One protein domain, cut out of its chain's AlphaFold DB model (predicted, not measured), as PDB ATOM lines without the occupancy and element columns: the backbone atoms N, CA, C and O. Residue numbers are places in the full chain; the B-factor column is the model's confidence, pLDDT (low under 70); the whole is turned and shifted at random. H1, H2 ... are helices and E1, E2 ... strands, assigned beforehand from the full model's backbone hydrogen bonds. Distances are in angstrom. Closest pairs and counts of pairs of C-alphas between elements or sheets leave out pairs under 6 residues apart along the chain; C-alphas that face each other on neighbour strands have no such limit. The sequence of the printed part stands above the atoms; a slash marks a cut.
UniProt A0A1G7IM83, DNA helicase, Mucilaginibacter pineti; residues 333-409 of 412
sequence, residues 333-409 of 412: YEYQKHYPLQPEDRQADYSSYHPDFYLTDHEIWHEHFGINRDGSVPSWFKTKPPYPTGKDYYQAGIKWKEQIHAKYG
ATOM      1  N   TYR A 333     193.983 236.601 171.701       95.31
ATOM      2  CA  TYR A 333     192.576 236.278 171.881       95.31
ATOM      3  C   TYR A 333     191.709 236.648 170.675       95.31
ATOM      4  O   TYR A 333     192.018 237.556 169.907       95.31
ATOM      5  N   GLU A 334     190.577 235.960 170.547       94.25
ATOM      6  CA  GLU A 334     189.474 236.327 169.660       94.25
ATOM      7  C   GLU A 334     188.271 236.762 170.507       94.25
ATOM      8  O   GLU A 334     187.822 236.022 171.385       94.25
ATOM      9  N   TYR A 335     187.748 237.965 170.260       94.56
ATOM     10  CA  TYR A 335     186.568 238.486 170.956       94.56
ATOM     11  C   TYR A 335     185.279 237.927 170.342       94.56
ATOM     12  O   TYR A 335     185.105 237.977 169.123       94.56
ATOM     13  N   GLN A 336     184.375 237.412 171.177       91.94
ATOM     14  CA  GLN A 336     183.092 236.827 170.763       91.94
ATOM     15  C   GLN A 336     183.217 235.780 169.649       91.94
ATOM     16  O   GLN A 336     182.428 235.744 168.701       91.94
ATOM     17  N   LYS A 337     184.210 234.894 169.761       92.62
ATOM     18  CA  LYS A 337     184.339 233.755 168.852       92.62
ATOM     19  C   LYS A 337     183.148 232.810 169.017       92.62
ATOM     20  O   LYS A 337     182.701 232.522 170.125       92.62
ATOM     21  N   HIS A 338     182.649 232.288 167.901       90.75
ATOM     22  CA  HIS A 338     181.557 231.319 167.910       90.75
ATOM     23  C   HIS A 338     181.986 230.008 168.593       90.75
ATOM     24  O   HIS A 338     182.894 229.324 168.112       90.75
ATOM     25  N   TYR A 339     181.284 229.604 169.655       89.12
ATOM     26  CA  TYR A 339     181.550 228.342 170.346       89.12
ATOM     27  C   TYR A 339     181.017 227.145 169.539       89.12
ATOM     28  O   TYR A 339     179.854 227.159 169.119       89.12
ATOM     29  N   PRO A 340     181.816 226.092 169.286       87.00
ATOM     30  CA  PRO A 340     181.430 224.979 168.415       87.00
ATOM     31  C   PRO A 340     180.436 224.011 169.090       87.00
ATOM     32  O   PRO A 340     180.765 222.873 169.414       87.00
ATOM     33  N   LEU A 341     179.189 224.452 169.284       85.50
ATOM     34  CA  LEU A 341     178.112 223.642 169.861       85.50
ATOM     35  C   LEU A 341     177.641 222.526 168.916       85.50
ATOM     36  O   LEU A 341     177.289 222.777 167.753       85.50
ATOM     37  N   GLN A 342     177.515 221.316 169.469       86.25
ATOM     38  CA  GLN A 342     176.825 220.205 168.809       86.25
ATOM     39  C   GLN A 342     175.318 220.492 168.689       86.25
ATOM     40  O   GLN A 342     174.770 221.213 169.531       86.25
ATOM     41  N   PRO A 343     174.625 219.979 167.653       83.94
ATOM     42  CA  PRO A 343     173.209 220.268 167.414       83.94
ATOM     43  C   PRO A 343     172.296 219.987 168.614       83.94
ATOM     44  O   PRO A 343     171.356 220.742 168.844       83.94
ATOM     45  N   GLU A 344     172.594 218.947 169.394       84.44
ATOM     46  CA  GLU A 344     171.784 218.503 170.533       84.44
ATOM     47  C   GLU A 344     171.875 219.456 171.735       84.44
ATOM     48  O   GLU A 344     170.974 219.480 172.573       84.44
ATOM     49  N   ASP A 345     172.936 220.263 171.812       83.62
ATOM     50  CA  ASP A 345     173.170 221.211 172.906       83.62
ATOM     51  C   ASP A 345     172.630 222.619 172.608       83.62
ATOM     52  O   ASP A 345     172.653 223.497 173.473       83.62
ATOM     53  N   ARG A 346     172.127 222.862 171.390       81.31
ATOM     54  CA  ARG A 346     171.593 224.170 170.991       81.31
ATOM     55  C   ARG A 346     170.225 224.396 171.623       81.31
ATOM     56  O   ARG A 346     169.227 223.807 171.217       81.31
ATOM     57  N   GLN A 347     170.167 225.306 172.588       78.56
ATOM     58  CA  GLN A 347     168.910 225.778 173.173       78.56
ATOM     59  C   GLN A 347     168.435 227.060 172.485       78.56
ATOM     60  O   GLN A 347     169.241 227.797 171.920       78.56
ATOM     61  N   ALA A 348     167.133 227.362 172.560       73.19
ATOM     62  CA  ALA A 348     166.545 228.554 171.932       73.19
ATOM     63  C   ALA A 348     167.285 229.855 172.307       73.19
ATOM     64  O   ALA A 348     167.469 230.728 171.462       73.19
ATOM     65  N   ASP A 349     167.780 229.935 173.543       70.50
ATOM     66  CA  ASP A 349     168.456 231.110 174.097       70.50
ATOM     67  C   ASP A 349     169.972 231.135 173.852       70.50
ATOM     68  O   ASP A 349     170.598 232.178 174.028       70.50
ATOM     69  N   TYR A 350     170.552 230.014 173.414       75.00
ATOM     70  CA  TYR A 350     172.001 229.822 173.268       75.00
ATOM     71  C   TYR A 350     172.384 229.177 171.930       75.00
ATOM     72  O   TYR A 350     173.432 228.549 171.799       75.00
ATOM     73  N   SER A 351     171.528 229.317 170.915       70.62
ATOM     74  CA  SER A 351     171.729 228.698 169.597       70.62
ATOM     75  C   SER A 351     172.995 229.187 168.882       70.62
ATOM     76  O   SER A 351     173.563 228.447 168.080       70.62
ATOM     77  N   SER A 352     173.458 230.393 169.218       77.25
ATOM     78  CA  SER A 352     174.701 231.013 168.762       77.25
ATOM     79  C   SER A 352     175.519 231.493 169.971       77.25
ATOM     80  O   SER A 352     175.676 232.692 170.189       77.25
ATOM     81  N   TYR A 353     175.994 230.573 170.813       87.50
ATOM     82  CA  TYR A 353     176.773 230.923 172.009       87.50
ATOM     83  C   TYR A 353     178.174 231.446 171.645       87.50
ATOM     84  O   TYR A 353     178.896 230.794 170.894       87.50
ATOM     85  N   HIS A 354     178.519 232.649 172.112       88.69
ATOM     86  CA  HIS A 354     179.801 233.322 171.861       88.69
ATOM     87  C   HIS A 354     180.341 233.810 173.214       88.69
ATOM     88  O   HIS A 354     179.862 234.837 173.694       88.69
ATOM     89  N   PRO A 355     181.256 233.066 173.860       89.38
ATOM     90  CA  PRO A 355     181.962 233.552 175.041       89.38
ATOM     91  C   PRO A 355     182.702 234.853 174.735       89.38
ATOM     92  O   PRO A 355     183.107 235.071 173.592       89.38
ATOM     93  N   ASP A 356     182.903 235.698 175.746       91.75
ATOM     94  CA  ASP A 356     183.490 237.028 175.546       91.75
ATOM     95  C   ASP A 356     184.876 236.952 174.903       91.75
ATOM     96  O   ASP A 356     185.160 237.689 173.959       91.75
ATOM     97  N   PHE A 357     185.716 236.017 175.351       94.38
ATOM     98  CA  PHE A 357     187.077 235.856 174.853       94.38
ATOM     99  C   PHE A 357     187.428 234.389 174.604       94.38
ATOM    100  O   PHE A 357     187.081 233.502 175.382       94.38
ATOM    101  N   TYR A 358     188.180 234.138 173.537       94.06
ATOM    102  CA  TYR A 358     188.835 232.862 173.269       94.06
ATOM    103  C   TYR A 358     190.345 233.070 173.187       94.06
ATOM    104  O   TYR A 358     190.816 233.694 172.240       94.06
ATOM    105  N   LEU A 359     191.097 232.559 174.161       93.31
ATOM    106  CA  LEU A 359     192.557 232.624 174.206       93.31
ATOM    107  C   LEU A 359     193.141 231.575 173.254       93.31
ATOM    108  O   LEU A 359     193.114 230.375 173.542       93.31
ATOM    109  N   THR A 360     193.676 232.018 172.117       91.50
ATOM    110  CA  THR A 360     194.065 231.125 171.014       91.50
ATOM    111  C   THR A 360     195.282 230.270 171.343       91.50
ATOM    112  O   THR A 360     195.376 229.142 170.873       91.50
ATOM    113  N   ASP A 361     196.196 230.780 172.170       89.44
ATOM    114  CA  ASP A 361     197.454 230.095 172.505       89.44
ATOM    115  C   ASP A 361     197.250 228.896 173.445       89.44
ATOM    116  O   ASP A 361     198.113 228.022 173.556       89.44
ATOM    117  N   HIS A 362     196.111 228.857 174.138       86.81
ATOM    118  CA  HIS A 362     195.813 227.869 175.175       86.81
ATOM    119  C   HIS A 362     194.484 227.142 174.964       86.81
ATOM    120  O   HIS A 362     194.139 226.279 175.764       86.81
ATOM    121  N   GLU A 363     193.744 227.490 173.908       88.69
ATOM    122  CA  GLU A 363     192.406 226.964 173.617       88.69
ATOM    123  C   GLU A 363     191.419 227.140 174.793       88.69
ATOM    124  O   GLU A 363     190.553 226.298 175.032       88.69
ATOM    125  N   ILE A 364     191.548 228.252 175.527       89.44
ATOM    126  CA  ILE A 364     190.721 228.579 176.700       89.44
ATOM    127  C   ILE A 364     189.607 229.538 176.290       89.44
ATOM    128  O   ILE A 364     189.844 230.509 175.573       89.44
ATOM    129  N   TRP A 365     188.402 229.304 176.799       89.81
ATOM    130  CA  TRP A 365     187.286 230.233 176.669       89.81
ATOM    131  C   TRP A 365     187.102 230.975 177.981       89.81
ATOM    132  O   TRP A 365     187.080 230.359 179.037       89.81
ATOM    133  N   HIS A 366     186.953 232.289 177.906       89.69
ATOM    134  CA  HIS A 366     186.785 233.143 179.066       89.69
ATOM    135  C   HIS A 366     185.503 233.959 178.920       89.69
ATOM    136  O   HIS A 366     185.255 234.601 177.897       89.69
ATOM    137  N   GLU A 367     184.698 233.945 179.974       88.94
ATOM    138  CA  GLU A 367     183.422 234.644 180.057       88.94
ATOM    139  C   GLU A 367     183.407 235.500 181.324       88.94
ATOM    140  O   GLU A 367     183.688 235.023 182.424       88.94
ATOM    141  N   HIS A 368     183.060 236.772 181.168       86.12
ATOM    142  CA  HIS A 368     182.900 237.698 182.268       86.12
ATOM    143  C   HIS A 368     181.457 237.668 182.789       86.12
ATOM    144  O   HIS A 368     180.497 238.011 182.097       86.12
ATOM    145  N   PHE A 369     181.289 237.302 184.060       84.44
ATOM    146  CA  PHE A 369     179.990 237.350 184.723       84.44
ATOM    147  C   PHE A 369     179.830 238.635 185.535       84.44
ATOM    148  O   PHE A 369     180.556 238.865 186.500       84.44
ATOM    149  N   GLY A 370     178.807 239.428 185.204       75.69
ATOM    150  CA  GLY A 370     178.420 240.637 185.938       75.69
ATOM    151  C   GLY A 370     177.690 240.327 187.250       75.69
ATOM    152  O   GLY A 370     176.540 240.733 187.431       75.69
ATOM    153  N   ILE A 371     178.323 239.551 188.134       79.81
ATOM    154  CA  ILE A 371     177.788 239.142 189.439       79.81
ATOM    155  C   ILE A 371     178.619 239.714 190.584       79.81
ATOM    156  O   ILE A 371     179.840 239.814 190.511       79.81
ATOM    157  N   ASN A 372     177.949 240.034 191.687       76.31
ATOM    158  CA  ASN A 372     178.614 240.382 192.937       76.31
ATOM    159  C   ASN A 372     179.192 239.132 193.626       76.31
ATOM    160  O   ASN A 372     178.837 237.998 193.303       76.31
ATOM    161  N   ARG A 373     180.030 239.335 194.655       71.31
ATOM    162  CA  ARG A 373     180.644 238.248 195.452       71.31
ATOM    163  C   ARG A 373     179.637 237.292 196.104       71.31
ATOM    164  O   ARG A 373     179.991 236.162 196.415       71.31
ATOM    165  N   ASP A 374     178.406 237.736 196.329       75.81
ATOM    166  CA  ASP A 374     177.306 236.932 196.876       75.81
ATOM    167  C   ASP A 374     176.470 236.226 195.783       75.81
ATOM    168  O   ASP A 374     175.425 235.635 196.069       75.81
ATOM    169  N   GLY A 375     176.895 236.308 194.517       68.50
ATOM    170  CA  GLY A 375     176.183 235.765 193.361       68.50
ATOM    171  C   GLY A 375     174.890 236.514 193.028       68.50
ATOM    172  O   GLY A 375     174.029 235.969 192.327       68.50
ATOM    173  N   SER A 376     174.695 237.726 193.562       73.44
ATOM    174  CA  SER A 376     173.606 238.613 193.155       73.44
ATOM    175  C   SER A 376     173.913 239.281 191.815       73.44
ATOM    176  O   SER A 376     175.062 239.574 191.488       73.44
ATOM    177  N   VAL A 377     172.855 239.505 191.037       74.81
ATOM    178  CA  VAL A 377     172.893 240.313 189.816       74.81
ATOM    179  C   VAL A 377     172.233 241.657 190.106       74.81
ATOM    180  O   VAL A 377     171.355 241.724 190.978       74.81
ATOM    181  N   PRO A 378     172.587 242.715 189.372       71.12
ATOM    182  CA  PRO A 378     171.886 243.983 189.471       71.12
ATOM    183  C   PRO A 378     170.365 243.873 189.276       71.12
ATOM    184  O   PRO A 378     169.873 243.092 188.458       71.12
ATOM    185  N   SER A 379     169.605 244.702 189.998       68.00
ATOM    186  CA  SER A 379     168.132 244.646 190.062       68.00
ATOM    187  C   SER A 379     167.420 244.874 188.722       68.00
ATOM    188  O   SER A 379     166.249 244.530 188.578       68.00
ATOM    189  N   TRP A 380     168.121 245.428 187.732       66.50
ATOM    190  CA  TRP A 380     167.617 245.722 186.390       66.50
ATOM    191  C   TRP A 380     167.785 244.575 185.379       66.50
ATOM    192  O   TRP A 380     167.468 244.747 184.199       66.50
ATOM    193  N   PHE A 381     168.288 243.407 185.792       72.88
ATOM    194  CA  PHE A 381     168.371 242.238 184.915       72.88
ATOM    195  C   PHE A 381     166.969 241.768 184.510       72.88
ATOM    196  O   PHE A 381     166.079 241.600 185.347       72.88
ATOM    197  N   LYS A 382     166.762 241.553 183.205       72.00
ATOM    198  CA  LYS A 382     165.451 241.188 182.654       72.00
ATOM    199  C   LYS A 382     165.012 239.813 183.158       72.00
ATOM    200  O   LYS A 382     165.768 238.847 183.079       72.00
ATOM    201  N   THR A 383     163.768 239.722 183.617       77.31
ATOM    202  CA  THR A 383     163.102 238.438 183.845       77.31
ATOM    203  C   THR A 383     162.733 237.813 182.500       77.31
ATOM    204  O   THR A 383     162.376 238.515 181.550       77.31
ATOM    205  N   LYS A 384     162.822 236.485 182.398       79.19
ATOM    206  CA  LYS A 384     162.391 235.747 181.209       79.19
ATOM    207  C   LYS A 384     161.658 234.478 181.636       79.19
ATOM    208  O   LYS A 384     162.218 233.724 182.429       79.19
ATOM    209  N   PRO A 385     160.437 234.214 181.139       78.50
ATOM    210  CA  PRO A 385     159.750 232.958 181.428       78.50
ATOM    211  C   PRO A 385     160.622 231.749 181.039       78.50
ATOM    212  O   PRO A 385     161.267 231.806 179.991       78.50
ATOM    213  N   PRO A 386     160.658 230.661 181.835       82.69
ATOM    214  CA  PRO A 386     159.846 230.380 183.027       82.69
ATOM    215  C   PRO A 386     160.445 230.888 184.357       82.69
ATOM    216  O   PRO A 386     159.933 230.544 185.420       82.69
ATOM    217  N   TYR A 387     161.527 231.667 184.329       83.81
ATOM    218  CA  TYR A 387     162.246 232.073 185.536       83.81
ATOM    219  C   TYR A 387     161.518 233.200 186.291       83.81
ATOM    220  O   TYR A 387     161.120 234.191 185.669       83.81
ATOM    221  N   PRO A 388     161.353 233.086 187.625       80.12
ATOM    222  CA  PRO A 388     160.580 234.047 188.410       80.12
ATOM    223  C   PRO A 388     161.302 235.386 188.607       80.12
ATOM    224  O   PRO A 388     160.644 236.413 188.762       80.12
ATOM    225  N   THR A 389     162.638 235.409 188.554       82.88
ATOM    226  CA  THR A 389     163.436 236.642 188.625       82.88
ATOM    227  C   THR A 389     164.513 236.698 187.538       82.88
ATOM    228  O   THR A 389     164.891 235.684 186.948       82.88
ATOM    229  N   GLY A 390     165.041 237.899 187.271       79.12
ATOM    230  CA  GLY A 390     166.175 238.089 186.356       79.12
ATOM    231  C   GLY A 390     167.460 237.454 186.889       79.12
ATOM    232  O   GLY A 390     168.278 236.973 186.108       79.12
ATOM    233  N   LYS A 391     167.589 237.362 188.220       82.38
ATOM    234  CA  LYS A 391     168.652 236.611 188.895       82.38
ATOM    235  C   LYS A 391     168.575 235.126 188.561       82.38
ATOM    236  O   LYS A 391     169.581 234.559 188.152       82.38
ATOM    237  N   ASP A 392     167.396 234.522 188.681       82.94
ATOM    238  CA  ASP A 392     167.214 233.091 188.409       82.94
ATOM    239  C   ASP A 392     167.495 232.761 186.940       82.94
ATOM    240  O   ASP A 392     168.167 231.774 186.647       82.94
ATOM    241  N   TYR A 393     167.042 233.623 186.023       83.88
ATOM    242  CA  TYR A 393     167.344 233.491 184.598       83.88
ATOM    243  C   TYR A 393     168.853 233.554 184.329       83.88
ATOM    244  O   TYR A 393     169.401 232.681 183.656       83.88
ATOM    245  N   TYR A 394     169.541 234.555 184.883       84.00
ATOM    246  CA  TYR A 394     170.973 234.735 184.658       84.00
ATOM    247  C   TYR A 394     171.808 233.603 185.272       84.00
ATOM    248  O   TYR A 394     172.702 233.071 184.619       84.00
ATOM    249  N   GLN A 395     171.475 233.168 186.491       85.81
ATOM    250  CA  GLN A 395     172.140 232.039 187.147       85.81
ATOM    251  C   GLN A 395     171.925 230.719 186.401       85.81
ATOM    252  O   GLN A 395     172.844 229.905 186.322       85.81
ATOM    253  N   ALA A 396     170.736 230.494 185.836       85.62
ATOM    254  CA  ALA A 396     170.496 229.334 184.984       85.62
ATOM    255  C   ALA A 396     171.356 229.372 183.711       85.62
ATOM    256  O   ALA A 396     171.875 228.338 183.297       85.62
ATOM    257  N   GLY A 397     171.564 230.562 183.140       85.62
ATOM    258  CA  GLY A 397     172.483 230.766 182.022       85.62
ATOM    259  C   GLY A 397     173.939 230.461 182.364       85.62
ATOM    260  O   GLY A 397     174.583 229.732 181.616       85.62
ATOM    261  N   ILE A 398     174.438 230.942 183.509       86.69
ATOM    262  CA  ILE A 398     175.789 230.609 184.000       86.69
ATOM    263  C   ILE A 398     175.949 229.092 184.123       86.69
ATOM    264  O   ILE A 398     176.858 228.523 183.527       86.69
ATOM    265  N   LYS A 399     175.016 228.420 184.810       87.56
ATOM    266  CA  LYS A 399     175.058 226.959 184.991       87.56
ATOM    267  C   LYS A 399     175.044 226.200 183.671       87.56
ATOM    268  O   LYS A 399     175.714 225.180 183.545       87.56
ATOM    269  N   TRP A 400     174.260 226.663 182.699       88.19
ATOM    270  CA  TRP A 400     174.242 226.053 181.373       88.19
ATOM    271  C   TRP A 400     175.611 226.175 180.692       88.19
ATOM    272  O   TRP A 400     176.127 225.174 180.201       88.19
ATOM    273  N   LYS A 401     176.233 227.362 180.729       88.00
ATOM    274  CA  LYS A 401     177.581 227.585 180.178       88.00
ATOM    275  C   LYS A 401     178.609 226.684 180.865       88.00
ATOM    276  O   LYS A 401     179.316 225.955 180.177       88.00
ATOM    277  N   GLU A 402     178.622 226.648 182.198       86.50
ATOM    278  CA  GLU A 402     179.503 225.773 182.989       86.50
ATOM    279  C   GLU A 402     179.360 224.297 182.585       86.50
ATOM    280  O   GLU A 402     180.354 223.602 182.384       86.50
ATOM    281  N   GLN A 403     178.124 223.809 182.422       87.94
ATOM    282  CA  GLN A 403     177.854 222.427 182.011       87.94
ATOM    283  C   GLN A 403     178.355 222.127 180.598       87.94
ATOM    284  O   GLN A 403     178.898 221.047 180.362       87.94
ATOM    285  N   ILE A 404     178.185 223.065 179.663       87.44
ATOM    286  CA  ILE A 404     178.679 222.928 178.292       87.44
ATOM    287  C   ILE A 404     180.206 222.869 178.275       87.44
ATOM    288  O   ILE A 404     180.764 221.932 177.708       87.44
ATOM    289  N   HIS A 405     180.891 223.800 178.936       85.50
ATOM    290  CA  HIS A 405     182.358 223.808 178.986       85.50
ATOM    291  C   HIS A 405     182.915 222.557 179.684       85.50
ATOM    292  O   HIS A 405     183.840 221.921 179.174       85.50
ATOM    293  N   ALA A 406     182.270 222.103 180.766       86.19
ATOM    294  CA  ALA A 406     182.622 220.855 181.444       86.19
ATOM    295  C   ALA A 406     182.440 219.616 180.549       86.19
ATOM    296  O   ALA A 406     183.269 218.706 180.580       86.19
ATOM    297  N   LYS A 407     181.382 219.577 179.727       85.50
ATOM    298  CA  LYS A 407     181.113 218.479 178.784       85.50
ATOM    299  C   LYS A 407     182.210 218.346 177.721       85.50
ATOM    300  O   LYS A 407     182.522 217.227 177.321       85.50
ATOM    301  N   TYR A 408     182.784 219.464 177.278       82.44
ATOM    302  CA  TYR A 408     183.804 219.502 176.224       82.44
ATOM    303  C   TYR A 408     185.247 219.588 176.747       82.44
ATOM    304  O   TYR A 408     186.178 219.600 175.945       82.44
ATOM    305  N   GLY A 409     185.449 219.580 178.070       65.19
ATOM    306  CA  GLY A 409     186.777 219.540 178.690       65.19
ATOM    307  C   GLY A 409     187.583 220.831 178.535       65.19
ATOM    308  O   GLY A 409     188.809 220.777 178.559       65.19
TER     309      GLY A 409
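This is residues 333 to 409 of the 412 residues of the protein "DNA helicase" of Mucilaginibacter pineti (UniProt A0A1G7IM83). Little regular structure: a small three-stranded sheet and one long helix, H1, are joined by a long loop, and another long loop links the first two strands. The printed part has 77 residues, 28 of them in named elements, in the order E1, E2, E3, H1; the class is mixed. The sheet, E1 - E2 - E3, is antiparallel, a meander, each strand the antiparallel neighbour of the one before. The whole is only just compact, close to loose, with radius of gyration of the C-alphas 13.5 A and spans of 38 by 29 by 19 A.

E1, residues 333 to 335, and E2, residues 357 to 359, form a hairpin, antiparallel at 163 degrees; N 334 and O 358 are 2.8 A apart, within hydrogen-bond range. E2 and E3, residues 364 to 366, form another at 156 degrees, with N 359 and O 364 at 2.8 A. H1, residues 390 to 408, is not on the sheet, with 2 pairs of C-alphas within 10 A. In H1 every O i to N i+4 pair is within hydrogen-bond range.

E1 begins at C-alpha 333 (192.576, 236.278, 171.881). H1, 27.5 A long, ends at C-alpha 408 (183.804, 219.502, 176.224).

The C-alphas farthest apart, of Asp 361 and Pro 388, are 40.4 A apart. The printed part has no cut. The links E1 to E2 and E3 to H1 are long. Residues 375, 379 to 380 and 409 have pLDDT under 70.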